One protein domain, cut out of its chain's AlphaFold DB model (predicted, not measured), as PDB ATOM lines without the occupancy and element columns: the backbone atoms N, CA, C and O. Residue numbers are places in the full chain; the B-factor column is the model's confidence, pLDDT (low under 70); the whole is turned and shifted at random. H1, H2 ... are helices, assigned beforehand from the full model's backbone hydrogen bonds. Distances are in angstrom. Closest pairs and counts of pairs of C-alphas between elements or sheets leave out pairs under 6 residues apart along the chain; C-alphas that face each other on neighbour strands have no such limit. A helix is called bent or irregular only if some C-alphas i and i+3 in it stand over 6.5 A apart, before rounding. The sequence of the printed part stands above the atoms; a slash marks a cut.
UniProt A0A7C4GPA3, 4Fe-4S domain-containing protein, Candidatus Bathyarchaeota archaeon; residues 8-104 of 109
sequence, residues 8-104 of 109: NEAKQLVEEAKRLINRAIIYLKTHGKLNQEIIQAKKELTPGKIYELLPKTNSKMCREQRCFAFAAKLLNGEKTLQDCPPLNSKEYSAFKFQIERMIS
ATOM      1  N   ASN A   8     300.579 183.074 303.697       97.31
ATOM      2  CA  ASN A   8     300.516 182.410 302.397       97.31
ATOM      3  C   ASN A   8     299.885 183.338 301.361       97.31
ATOM      4  O   ASN A   8     300.456 183.482 300.281       97.31
ATOM      5  N   GLU A   9     298.802 184.034 301.706       95.12
ATOM      6  CA  GLU A   9     298.223 185.075 300.848       95.12
ATOM      7  C   GLU A   9     299.241 186.191 300.573       95.12
ATOM      8  O   GLU A   9     299.453 186.570 299.423       95.12
ATOM      9  N   ALA A  10     299.972 186.647 301.597       95.19
ATOM     10  CA  ALA A  10     301.028 187.646 301.417       95.19
ATOM     11  C   ALA A  10     302.089 187.196 300.394       95.19
ATOM     12  O   ALA A  10     302.488 187.966 299.520       95.19
ATOM     13  N   LYS A  11     302.531 185.932 300.467       97.25
ATOM     14  CA  LYS A  11     303.481 185.359 299.500       97.25
ATOM     15  C   LYS A  11     302.896 185.298 298.091       97.25
ATOM     16  O   LYS A  11     303.610 185.594 297.138       97.25
ATOM     17  N   GLN A  12     301.625 184.923 297.954       96.62
ATOM     18  CA  GLN A  12     300.950 184.867 296.656       96.62
ATOM     19  C   GLN A  12     300.892 186.250 296.003       96.62
ATOM     20  O   GLN A  12     301.302 186.384 294.853       96.62
ATOM     21  N   LEU A  13     300.504 187.283 296.755       93.94
ATOM     22  CA  LEU A  13     300.467 188.664 296.266       93.94
ATOM     23  C   LEU A  13     301.846 189.148 295.792       93.94
ATOM     24  O   LEU A  13     301.964 189.757 294.728       93.94
ATOM     25  N   VAL A  14     302.905 188.846 296.551       96.25
ATOM     26  CA  VAL A  14     304.281 189.202 296.168       96.25
ATOM     27  C   VAL A  14     304.713 188.472 294.892       96.25
ATOM     28  O   VAL A  14     305.299 189.089 293.999       96.25
ATOM     29  N   GLU A  15     304.404 187.181 294.760       97.69
ATOM     30  CA  GLU A  15     304.727 186.416 293.550       97.69
ATOM     31  C   GLU A  15     303.935 186.896 292.326       97.69
ATOM     32  O   GLU A  15     304.485 186.977 291.225       97.69
ATOM     33  N   GLU A  16     302.673 187.283 292.490       93.69
ATOM     34  CA  GLU A  16     301.879 187.885 291.419       93.69
ATOM     35  C   GLU A  16     302.451 189.231 290.967       93.69
ATOM     36  O   GLU A  16     302.619 189.450 289.760       93.69
ATOM     37  N   ALA A  17     302.839 190.092 291.911       95.00
ATOM     38  CA  ALA A  17     303.492 191.364 291.616       95.00
ATOM     39  C   ALA A  17     304.809 191.152 290.852       95.00
ATOM     40  O   ALA A  17     305.035 191.764 289.804       95.00
ATOM     41  N   LYS A  18     305.647 190.213 291.307       97.69
ATOM     42  CA  LYS A  18     306.895 189.835 290.631       97.69
ATOM     43  C   LYS A  18     306.641 189.344 289.206       97.69
ATOM     44  O   LYS A  18     307.327 189.769 288.275       97.69
ATOM     45  N   ARG A  19     305.636 188.487 289.000       96.12
ATOM     46  CA  ARG A  19     305.246 188.016 287.660       96.12
ATOM     47  C   ARG A  19     304.792 189.162 286.764       96.12
ATOM     48  O   ARG A  19     305.086 189.135 285.572       96.12
ATOM     49  N   LEU A  20     304.053 190.135 287.289       93.06
ATOM     50  CA  LEU A  20     303.599 191.289 286.510       93.06
ATOM     51  C   LEU A  20     304.778 192.174 286.084       93.06
ATOM     52  O   LEU A  20     304.887 192.515 284.907       93.06
ATOM     53  N   ILE A  21     305.693 192.470 287.010       95.88
ATOM     54  CA  ILE A  21     306.911 193.247 286.737       95.88
ATOM     55  C   ILE A  21     307.757 192.552 285.669       95.88
ATOM     56  O   ILE A  21     308.157 193.179 284.689       95.88
ATOM     57  N   ASN A  22     307.978 191.243 285.808       96.38
ATOM     58  CA  ASN A  22     308.765 190.481 284.841       96.38
ATOM     59  C   ASN A  22     308.133 190.502 283.446       96.38
ATOM     60  O   ASN A  22     308.838 190.738 282.466       96.38
ATOM     61  N   ARG A  23     306.809 190.333 283.344       94.56
ATOM     62  CA  ARG A  23     306.091 190.439 282.065       94.56
ATOM     63  C   ARG A  23     306.209 191.833 281.449       94.56
ATOM     64  O   ARG A  23     306.449 191.951 280.250       94.56
ATOM     65  N   ALA A  24     306.117 192.891 282.255       92.56
ATOM     66  CA  ALA A  24     306.313 194.263 281.786       92.56
ATOM     67  C   ALA A  24     307.744 194.510 281.275       92.56
ATOM     68  O   ALA A  24     307.926 195.142 280.234       92.56
ATOM     69  N   ILE A  25     308.761 193.970 281.953       94.44
ATOM     70  CA  ILE A  25     310.162 194.049 281.508       94.44
ATOM     71  C   ILE A  25     310.357 193.301 280.187       94.44
ATOM     72  O   ILE A  25     310.999 193.829 279.280       94.44
ATOM     73  N   ILE A  26     309.809 192.087 280.058       94.44
ATOM     74  CA  ILE A  26     309.863 191.312 278.810       94.44
ATOM     75  C   ILE A  26     309.218 192.108 277.677       94.44
ATOM     76  O   ILE A  26     309.817 192.238 276.608       94.44
ATOM     77  N   TYR A  27     308.044 192.694 277.915       92.31
ATOM     78  CA  TYR A  27     307.372 193.540 276.935       92.31
ATOM     79  C   TYR A  27     308.251 194.725 276.510       92.31
ATOM     80  O   TYR A  27     308.496 194.896 275.319       92.31
ATOM     81  N   LEU A  28     308.807 195.479 277.465       92.88
ATOM     82  CA  LEU A  28     309.691 196.617 277.186       92.88
ATOM     83  C   LEU A  28     310.917 196.212 276.355       92.88
ATOM     84  O   LEU A  28     311.315 196.941 275.450       92.88
ATOM     85  N   LYS A  29     311.520 195.054 276.642       94.75
ATOM     86  CA  LYS A  29     312.691 194.552 275.904       94.75
ATOM     87  C   LYS A  29     312.356 194.100 274.483       94.75
ATOM     88  O   LYS A  29     313.204 194.207 273.607       94.75
ATOM     89  N   THR A  30     311.154 193.572 274.267       92.88
ATOM     90  CA  THR A  30     310.738 192.981 272.982       92.88
ATOM     91  C   THR A  30     310.042 193.976 272.056       92.88
ATOM     92  O   THR A  30     310.197 193.876 270.846       92.88
ATOM     93  N   HIS A  31     309.302 194.939 272.609       90.69
ATOM     94  CA  HIS A  31     308.501 195.910 271.853       90.69
ATOM     95  C   HIS A  31     309.010 197.351 271.995       90.69
ATOM     96  O   HIS A  31     308.560 198.236 271.272       90.69
ATOM     97  N   GLY A  32     309.947 197.606 272.913       90.50
ATOM     98  CA  GLY A  32     310.424 198.950 273.214       90.50
ATOM     99  C   GLY A  32     309.487 199.728 274.140       90.50
ATOM    100  O   GLY A  32     308.591 199.181 274.790       90.50
ATOM    101  N   LYS A  33     309.740 201.037 274.247       90.31
ATOM    102  CA  LYS A  33     308.918 201.947 275.053       90.31
ATOM    103  C   LYS A  33     307.543 202.131 274.412       90.31
ATOM    104  O   LYS A  33     307.411 202.140 273.194       90.31
ATOM    105  N   LEU A  34     306.538 202.357 275.253       88.62
ATOM    106  CA  LEU A  34     305.203 202.729 274.792       88.62
ATOM    107  C   LEU A  34     305.251 204.048 274.018       88.62
ATOM    108  O   LEU A  34     305.936 204.989 274.427       88.62
ATOM    109  N   ASN A  35     304.506 204.109 272.915       89.62
ATOM    110  CA  ASN A  35     304.334 205.347 272.169       89.62
ATOM    111  C   ASN A  35     303.416 206.322 272.940       89.62
ATOM    112  O   ASN A  35     302.669 205.932 273.844       89.62
ATOM    113  N   GLN A  36     303.487 207.608 272.589       91.38
ATOM    114  CA  GLN A  36     302.694 208.650 273.254       91.38
ATOM    115  C   GLN A  36     301.184 208.439 273.080       91.38
ATOM    116  O   GLN A  36     300.421 208.721 273.998       91.38
ATOM    117  N   GLU A  37     300.759 207.880 271.947       90.75
ATOM    118  CA  GLU A  37     299.349 207.608 271.648       90.75
ATOM    119  C   GLU A  37     298.721 206.632 272.651       90.75
ATOM    120  O   GLU A  37     297.672 206.920 273.223       90.75
ATOM    121  N   ILE A  38     299.381 205.502 272.935       88.31
ATOM    122  CA  ILE A  38     298.898 204.502 273.900       88.31
ATOM    123  C   ILE A  38     298.896 205.082 275.317       88.31
ATOM    124  O   ILE A  38     297.955 204.850 276.081       88.31
ATOM    125  N   ILE A  39     299.932 205.849 275.674       89.06
ATOM    126  CA  ILE A  39     300.022 206.511 276.983       89.06
ATOM    127  C   ILE A  39     298.847 207.478 277.162       89.06
ATOM    128  O   ILE A  39     298.186 207.453 278.202       89.06
ATOM    129  N   GLN A  40     298.564 208.301 276.153       90.50
ATOM    130  CA  GLN A  40     297.481 209.275 276.196       90.50
ATOM    131  C   GLN A  40     296.110 208.589 276.222       90.50
ATOM    132  O   GLN A  40     295.289 208.903 277.083       90.50
ATOM    133  N   ALA A  41     295.898 207.574 275.381       89.00
ATOM    134  CA  ALA A  41     294.666 206.790 275.372       89.00
ATOM    135  C   ALA A  41     294.371 206.156 276.743       89.00
ATOM    136  O   ALA A  41     293.223 206.146 277.187       89.00
ATOM    137  N   LYS A  42     295.403 205.669 277.450       88.06
ATOM    138  CA  LYS A  42     295.249 205.114 278.803       88.06
ATOM    139  C   LYS A  42     294.942 206.193 279.845       88.06
ATOM    140  O   LYS A  42     294.127 205.936 280.725       88.06
ATOM    141  N   LYS A  43     295.557 207.379 279.753       89.69
ATOM    142  CA  LYS A  43     295.289 208.515 280.660       89.69
ATOM    143  C   LYS A  43     293.858 209.033 280.545       89.69
ATOM    144  O   LYS A  43     293.258 209.403 281.546       89.69
ATOM    145  N   GLU A  44     293.314 209.058 279.336       91.31
ATOM    146  CA  GLU A  44     291.963 209.557 279.072       91.31
ATOM    147  C   GLU A  44     290.865 208.515 279.288       91.31
ATOM    148  O   GLU A  44     289.682 208.803 279.073       91.31
ATOM    149  N   LEU A  45     291.230 207.283 279.633       94.06
ATOM    150  CA  LEU A  45     290.270 206.230 279.902       94.06
ATOM    151  C   LEU A  45     289.610 206.476 281.260       94.06
ATOM    152  O   LEU A  45     290.266 206.466 282.298       94.06
ATOM    153  N   THR A  46     288.293 206.663 281.252       96.12
ATOM    154  CA  THR A  46     287.499 206.907 282.459       96.12
ATOM    155  C   THR A  46     286.455 205.807 282.653       96.12
ATOM    156  O   THR A  46     286.073 205.138 281.684       96.12
ATOM    157  N   PRO A  47     285.915 205.637 283.877       96.38
ATOM    158  CA  PRO A  47     284.775 204.752 284.096       96.38
ATOM    159  C   PRO A  47     283.571 205.115 283.217       96.38
ATOM    160  O   PRO A  47     282.839 204.226 282.797       96.38
ATOM    161  N   GLY A  48     283.394 206.403 282.891       97.25
ATOM    162  CA  GLY A  48     282.343 206.886 281.991       97.25
ATOM    163  C   GLY A  48     282.453 206.299 280.584       97.25
ATOM    164  O   GLY A  48     281.490 205.710 280.103       97.25
ATOM    165  N   LYS A  49     283.647 206.346 279.976       96.00
ATOM    166  CA  LYS A  49     283.893 205.768 278.642       96.00
ATOM    167  C   LYS A  49     283.631 204.259 278.595       96.00
ATOM    168  O   LYS A  49     283.127 203.740 277.608       96.00
ATOM    169  N   ILE A  50     283.955 203.540 279.671       96.44
ATOM    170  CA  ILE A  50     283.633 202.109 279.784       96.44
ATOM    171  C   ILE A  50     282.121 201.918 279.941       96.44
ATOM    172  O   ILE A  50     281.533 201.077 279.269       96.44
ATOM    173  N   TYR A  51     281.488 202.700 280.817       96.88
ATOM    174  CA  TYR A  51     280.055 202.631 281.099       96.88
ATOM    175  C   TYR A  51     279.195 202.857 279.850       96.88
ATOM    176  O   TYR A  51     278.160 202.206 279.701       96.88
ATOM    177  N   GLU A  52     279.627 203.729 278.940       96.06
ATOM    178  CA  GLU A  52     278.957 203.976 277.660       96.06
ATOM    179  C   GLU A  52     278.805 202.715 276.807       96.06
ATOM    180  O   GLU A  52     277.774 202.567 276.153       96.06
ATOM    181  N   LEU A  53     279.776 201.801 276.890       95.81
ATOM    182  CA  LEU A  53     279.841 200.543 276.142       95.81
ATOM    183  C   LEU A  53     279.241 199.348 276.904       95.81
ATOM    184  O   LEU A  53     279.228 198.229 276.394       95.81
ATOM    185  N   LEU A  54     278.765 199.545 278.137       95.56
ATOM    186  CA  LEU A  54     278.105 198.481 278.890       95.56
ATOM    187  C   LEU A  54     276.638 198.306 278.455       95.56
ATOM    188  O   LEU A  54     276.005 199.270 278.030       95.56
ATOM    189  N   PRO A  55     276.034 197.126 278.695       93.38
ATOM    190  CA  PRO A  55     274.608 196.878 278.450       93.38
ATOM    191  C   PRO A  55     273.643 197.750 279.274       93.38
ATOM    192  O   PRO A  55     272.448 197.760 279.019       93.38
ATOM    193  N   LYS A  56     274.135 198.440 280.318       94.75
ATOM    194  CA  LYS A  56     273.369 199.347 281.205       94.75
ATOM    195  C   LYS A  56     272.100 198.744 281.840       94.75
ATOM    196  O   LYS A  56     271.276 199.478 282.375       94.75
ATOM    197  N   THR A  57     271.983 197.419 281.890       93.19
ATOM    198  CA  THR A  57     270.813 196.710 282.440       93.19
ATOM    199  C   THR A  57     270.659 196.844 283.955       93.19
ATOM    200  O   THR A  57     269.596 196.549 284.491       93.19
ATOM    201  N   ASN A  58     271.720 197.246 284.670       91.12
ATOM    202  CA  ASN A  58     271.782 197.273 286.137       91.12
ATOM    203  C   ASN A  58     271.316 195.955 286.792       91.12
ATOM    204  O   ASN A  58     270.770 195.966 287.893       91.12
ATOM    205  N   SER A  59     271.558 194.812 286.138       90.19
ATOM    206  CA  SER A  59     271.019 193.504 286.545       90.19
ATOM    207  C   SER A  59     271.597 192.938 287.847       90.19
ATOM    208  O   SER A  59     271.095 191.940 288.353       90.19
ATOM    209  N   LYS A  60     272.679 193.529 288.376       92.50
ATOM    210  CA  LYS A  60     273.413 193.087 289.582       92.50
ATOM    211  C   LYS A  60     273.998 191.668 289.510       92.50
ATOM    212  O   LYS A  60     274.563 191.196 290.494       92.50
ATOM    213  N   MET A  61     273.964 191.010 288.348       91.38
ATOM    214  CA  MET A  61     274.528 189.662 288.157       91.38
ATOM    215  C   MET A  61     276.045 189.609 288.405       91.38
ATOM    216  O   MET A  61     276.571 188.585 288.820       91.38
ATOM    217  N   CYS A  62     276.740 190.733 288.215       91.69
ATOM    218  CA  CYS A  62     278.164 190.903 288.514       91.69
ATOM    219  C   CYS A  62     278.463 191.235 289.992       91.69
ATOM    220  O   CYS A  62     279.617 191.511 290.339       91.69
ATOM    221  N   ARG A  63     277.437 191.207 290.860       93.62
ATOM    222  CA  ARG A  63     277.450 191.607 292.284       93.62
ATOM    223  C   ARG A  63     277.762 193.085 292.541       93.62
ATOM    224  O   ARG A  63     278.097 193.458 293.658       93.62
ATOM    225  N   GLU A  64     277.607 193.932 291.527       95.06
ATOM    226  CA  GLU A  64     277.717 195.385 291.662       95.06
ATOM    227  C   GLU A  64     276.331 196.034 291.667       95.06
ATOM    228  O   GLU A  64     275.440 195.620 290.925       95.06
ATOM    229  N   GLN A  65     276.137 197.072 292.487       91.69
ATOM    230  CA  GLN A  65     274.823 197.713 292.652       91.69
ATOM    231  C   GLN A  65     274.310 198.393 291.374       91.69
ATOM    232  O   GLN A  65     273.100 198.461 291.159       91.69
ATOM    233  N   ARG A  66     275.225 198.923 290.551       95.12
ATOM    234  CA  ARG A  66     274.948 199.631 289.292       95.12
ATOM    235  C   ARG A  66     276.038 199.315 288.267       95.12
ATOM    236  O   ARG A  66     277.190 199.099 288.645       95.12
ATOM    237  N   CYS A  67     275.717 199.381 286.975       96.38
ATOM    238  CA  CYS A  67     276.696 199.164 285.900       96.38
ATOM    239  C   CYS A  67     277.874 200.155 285.951       96.38
ATOM    240  O   CYS A  67     278.988 199.789 285.597       96.38
ATOM    241  N   PHE A  68     277.665 201.382 286.441       96.88
ATOM    242  CA  PHE A  68     278.757 202.345 286.619       96.88
ATOM    243  C   PHE A  68     279.782 201.892 287.676       96.88
ATOM    244  O   PHE A  68     280.982 202.050 287.476       96.88
ATOM    245  N   ALA A  69     279.329 201.257 288.767       96.94
ATOM    246  CA  ALA A  69     280.231 200.696 289.777       96.94
ATOM    247  C   ALA A  69     281.083 199.557 289.193       96.94
ATOM    248  O   ALA A  69     282.284 199.487 289.447       96.94
ATOM    249  N   PHE A  70     280.483 198.719 288.338       97.00
ATOM    250  CA  PHE A  70     281.226 197.720 287.573       97.00
ATOM    251  C   PHE A  70     282.270 198.364 286.649       97.00
ATOM    252  O   PHE A  70     283.410 197.914 286.636       97.00
ATOM    253  N   ALA A  71     281.922 199.435 285.926       97.06
ATOM    254  CA  ALA A  71     282.859 200.139 285.046       97.06
ATOM    255  C   ALA A  71     284.083 200.688 285.802       97.06
ATOM    256  O   ALA A  71     285.212 200.536 285.336       97.06
ATOM    257  N   ALA A  72     283.875 201.279 286.985       96.25
ATOM    258  CA  ALA A  72     284.960 201.778 287.828       96.25
ATOM    259  C   ALA A  72     285.878 200.648 288.320       96.25
ATOM    260  O   ALA A  72     287.095 200.730 288.175       96.25
ATOM    261  N   LYS A  73     285.300 199.552 288.824       96.00
ATOM    262  CA  LYS A  73     286.066 198.382 289.279       96.00
ATOM    263  C   LYS A  73     286.799 197.665 288.150       96.00
ATOM    264  O   LYS A  73     287.911 197.189 288.351       96.00
ATOM    265  N   LEU A  74     286.203 197.614 286.959       95.31
ATOM    266  CA  LEU A  74     286.846 197.078 285.762       95.31
ATOM    267  C   LEU A  74     288.067 197.922 285.372       95.31
ATOM    268  O   LEU A  74     289.117 197.364 285.067       95.31
ATOM    269  N   LEU A  75     287.961 199.255 285.426       94.75
ATOM    270  CA  LEU A  75     289.092 200.149 285.159       94.75
ATOM    271  C   LEU A  75     290.240 199.950 286.162       94.75
ATOM    272  O   LEU A  75     291.402 199.961 285.759       94.75
ATOM    273  N   ASN A  76     289.908 199.731 287.436       91.69
ATOM    274  CA  ASN A  76     290.875 199.487 288.510       91.69
ATOM    275  C   ASN A  76     291.488 198.075 288.492       91.69
ATOM    276  O   ASN A  76     292.417 197.810 289.250       91.69
ATOM    277  N   GLY A  77     290.976 197.158 287.663       89.94
ATOM    278  CA  GLY A  77     291.404 195.757 287.645       89.94
ATOM    279  C   GLY A  77     290.833 194.898 288.781       89.94
ATOM    280  O   GLY A  77     291.253 193.758 288.946       89.94
ATOM    281  N   GLU A  78     289.857 195.404 289.542       92.31
ATOM    282  CA  GLU A  78     289.134 194.655 290.589       92.31
ATOM    283  C   GLU A  78     288.095 193.678 290.003       92.31
ATOM    284  O   GLU A  78     287.608 192.777 290.688       92.31
ATOM    285  N   LYS A  79     287.715 193.885 288.738       93.75
ATOM    286  CA  LYS A  79     286.788 193.053 287.964       93.75
ATOM    287  C   LYS A  79     287.350 192.806 286.571       93.75
ATOM    288  O   LYS A  79     288.126 193.603 286.049       93.75
ATOM    289  N   THR A  80     286.896 191.734 285.944       93.75
ATOM    290  CA  THR A  80     287.193 191.369 284.558       93.75
ATOM    291  C   THR A  80     285.934 191.453 283.695       93.75
ATOM    292  O   THR A  80     284.808 191.465 284.193       93.75
ATOM    293  N   LEU A  81     286.093 191.466 282.368       93.81
ATOM    294  CA  LEU A  81     284.953 191.447 281.439       93.81
ATOM    295  C   LEU A  81     284.077 190.194 281.591       93.81
ATOM    296  O   LEU A  81     282.889 190.240 281.278       93.81
ATOM    297  N   GLN A  82     284.649 189.084 282.068       92.88
ATOM    298  CA  GLN A  82     283.924 187.829 282.276       92.88
ATOM    299  C   GLN A  82     282.921 187.928 283.430       92.88
ATOM    300  O   GLN A  82     281.886 187.265 283.387       92.88
ATOM    301  N   ASP A  83     283.175 188.812 284.399       94.88
ATOM    302  CA  ASP A  83     282.320 189.016 285.570       94.88
ATOM    303  C   ASP A  83     280.976 189.682 285.243       94.88
ATOM    304  O   ASP A  83     280.129 189.791 286.126       94.88
ATOM    305  N   CYS A  84     280.755 190.138 284.002       95.00
ATOM    306  CA  CYS A  84     279.486 190.697 283.536       95.00
ATOM    307  C   CYS A  84     278.788 189.724 282.567       95.00
ATOM    308  O   CYS A  84     279.044 189.778 281.362       95.00
ATOM    309  N   PRO A  85     277.867 188.861 283.047       93.88
ATOM    310  CA  PRO A  85     277.180 187.896 282.190       93.88
ATOM    311  C   PRO A  85     276.455 188.516 280.984       93.88
ATOM    312  O   PRO A  85     276.609 187.973 279.891       93.88
ATOM    313  N   PRO A  86     275.747 189.663 281.108       92.62
ATOM    314  CA  PRO A  86     275.126 190.312 279.953       92.62
ATOM    315  C   PRO A  86     276.124 190.669 278.844       92.62
ATOM    316  O   PRO A  86     275.814 190.510 277.670       92.62
ATOM    317  N   LEU A  87     277.346 191.077 279.199       92.75
ATOM    318  CA  LEU A  87     278.382 191.461 278.236       92.75
ATOM    319  C   LEU A  87     278.951 190.256 277.457       92.75
ATOM    320  O   LEU A  87     279.628 190.436 276.448       92.75
ATOM    321  N   ASN A  88     278.680 189.026 277.900       90.06
ATOM    322  CA  ASN A  88     279.100 187.799 277.219       90.06
ATOM    323  C   ASN A  88     278.112 187.332 276.137       90.06
ATOM    324  O   ASN A  88     278.399 186.350 275.451       90.06
ATOM    325  N   SER A  89     276.963 187.996 275.973       91.50
ATOM    326  CA  SER A  89     276.025 187.657 274.902       91.50
ATOM    327  C   SER A  89     276.590 188.044 273.527       91.50
ATOM    328  O   SER A  89     277.446 188.924 273.401       91.50
ATOM    329  N   LYS A  90     276.094 187.393 272.467       91.94
ATOM    330  CA  LYS A  90     276.500 187.707 271.085       91.94
ATOM    331  C   LYS A  90     276.202 189.162 270.709       91.94
ATOM    332  O   LYS A  90     276.998 189.770 269.998       91.94
ATOM    333  N   GLU A  91     275.105 189.710 271.231       93.56
ATOM    334  CA  GLU A  91     274.660 191.093 271.025       93.56
ATOM    335  C   GLU A  91     275.727 192.113 271.449       93.56
ATOM    336  O   GLU A  91     275.988 193.067 270.722       93.56
ATOM    337  N   TYR A  92     276.417 191.875 272.572       94.25
ATOM    338  CA  TYR A  92     277.426 192.803 273.099       94.25
ATOM    339  C   TYR A  92     278.869 192.440 272.734       94.25
ATOM    340  O   TYR A  92     279.805 193.046 273.254       94.25
ATOM    341  N   SER A  93     279.081 191.483 271.828       93.44
ATOM    342  CA  SER A  93     280.422 191.007 271.458       93.44
ATOM    343  C   SER A  93     281.339 192.122 270.932       93.44
ATOM    344  O   SER A  93     282.491 192.222 271.359       93.44
ATOM    345  N   ALA A  94     280.822 193.003 270.070       95.19
ATOM    346  CA  ALA A  94     281.567 194.144 269.538       95.19
ATOM    347  C   ALA A  94     281.946 195.150 270.638       95.19
ATOM    348  O   ALA A  94     283.102 195.568 270.731       95.19
ATOM    349  N   PHE A  95     281.000 195.480 271.523       94.94
ATOM    350  CA  PHE A  95     281.246 196.369 272.658       94.94
ATOM    351  C   PHE A  95     282.261 195.770 273.635       94.94
ATOM    352  O   PHE A  95     283.197 196.451 274.051       94.94
ATOM    353  N   LYS A  96     282.150 194.473 273.942       95.31
ATOM    354  CA  LYS A  96     283.116 193.744 274.772       95.31
ATOM    355  C   LYS A  96     284.526 193.822 274.191       95.31
ATOM    356  O   LYS A  96     285.466 194.119 274.926       95.31
ATOM    357  N   PHE A  97     284.668 193.594 272.887       94.19
ATOM    358  CA  PHE A  97     285.951 193.692 272.194       94.19
ATOM    359  C   PHE A  97     286.530 195.111 272.249       94.19
ATOM    360  O   PHE A  97     287.723 195.293 272.498       94.19
ATOM    361  N   GLN A  98     285.689 196.131 272.066       94.44
ATOM    362  CA  GLN A  98     286.111 197.525 272.165       94.44
ATOM    363  C   GLN A  98     286.604 197.868 273.576       94.44
ATOM    364  O   GLN A  98     287.685 198.442 273.717       94.44
ATOM    365  N   ILE A  99     285.875 197.449 274.616       94.75
ATOM    366  CA  ILE A  99     286.303 197.646 276.006       94.75
ATOM    367  C   ILE A  99     287.635 196.926 276.256       94.75
ATOM    368  O   ILE A  99     288.536 197.529 276.834       94.75
ATOM    369  N   GLU A 100     287.802 195.682 275.789       93.06
ATOM    370  CA  GLU A 100     289.049 194.915 275.945       93.06
ATOM    371  C   GLU A 100     290.257 195.671 275.376       93.06
ATOM    372  O   GLU A 100     291.286 195.801 276.048       93.06
ATOM    373  N   ARG A 101     290.115 196.245 274.175       90.81
ATOM    374  CA  ARG A 101     291.165 197.057 273.542       90.81
ATOM    375  C   ARG A 101     291.496 198.321 274.330       90.81
ATOM    376  O   ARG A 101     292.659 198.713 274.370       90.81
ATOM    377  N   MET A 102     290.497 198.956 274.938       90.81
ATOM    378  CA  MET A 102     290.681 200.183 275.716       90.81
ATOM    379  C   MET A 102     291.369 199.913 277.057       90.81
ATOM    380  O   MET A 102     292.289 200.639 277.434       90.81
ATOM    381  N   ILE A 103     290.945 198.879 277.792       90.12
ATOM    382  CA  ILE A 103     291.454 198.610 279.147       90.12
ATOM    383  C   ILE A 103     292.821 197.921 279.132       90.12
ATOM    384  O   ILE A 103     293.637 198.182 280.022       90.12
ATOM    385  N   SER A 104     293.093 197.103 278.112       85.75
ATOM    386  CA  SER A 104     294.332 196.338 277.956       85.75
ATOM    387  C   SER A 104     294.960 196.559 276.573       85.75
ATOM    388  O   SER A 104     295.109 195.605 275.805       85.75
TER     389      SER A 104
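This is residues 8 to 104 of the 109 residues of the protein "4Fe-4S domain-containing protein" of Candidatus Bathyarchaeota archaeon (UniProt A0A7C4GPA3). A long helix, H1, stands free as an arm beside a compact body of short helices and loops, and the chain reaches that body by a turn after H1 and the short helix H2. In the body H3 and H4 pack on each other, H6 runs close by both, H5 makes a corner with H6, and residues 53 to 66 form a long loop between H3 and H4. The printed part has 97 residues with six named helices, in the order H1 to H6, and no named strand; the class is all helix. The whole is loose, with a radius of gyration of the C-alphas of 15.7 A, and spans 42 by 39 by 23 A.

Find C-alpha 8 at (300.516, 182.410, 302.397); from there H1, residues 8 to 31, runs 34.3 A to C-alpha 31 at (308.501, 195.910, 271.853). Next comes H2, residues 36 to 43, 10.5 A long, and then H3, residues 47 to 52, 8.7 A long. Go on past the loop to H4, residues 67 to 75, 12.5 A long, and to H5, residues 85 to 88, 5.3 A long. H6, residues 90 to 103, runs 20.2 A and ends with C-alpha 103 at (291.454, 198.610, 279.147); it is irregular, with C-alphas 91 and 94 lying 7.7 A apart.

Look first at H1, which touches no helix. H2 and H6 only just touch, with 3 pairs of C-alphas within 8 A; H6 does so with residues 102 to 103 alone, and the closest C-alphas, of Lys 42 and Met 102, are 7.4 A apart. H3 and H4 touch at a steep tilt of 54 degrees, opposite ways, and their closest C-alphas, of Pro 47 and Ala 72, are 4.8 A apart. H3 and H6 are close but not clearly touching, with the C-alphas of Ile 50 and Ile 99 closest at 6.4 A. H4 and H6 are also close but not clearly touching, with the C-alphas of Leu 75 and Ile 103 closest at 6.6 A. H5 and H6 touch only at the corner, H6 with residues 92 to 96 alone; the closest C-alphas, of Leu 87 and Lys 96, are 6.3 A apart. In H1, H2, H3 and H4 every O i to N i+4 pair is within hydrogen-bond range, in H6 8 of 10 are, and H5 is too short for such a pair.

The C-alphas of Lys 29 and Ser 59, the two farthest apart, are 43.0 A apart. Residues 8 to 37 stand free; without them the body spans 33 by 24 by 17 A. The link from H3 to H4 is long, with 14 residues. The printed part has no cut, and no printed residue has a pLDDT under 70.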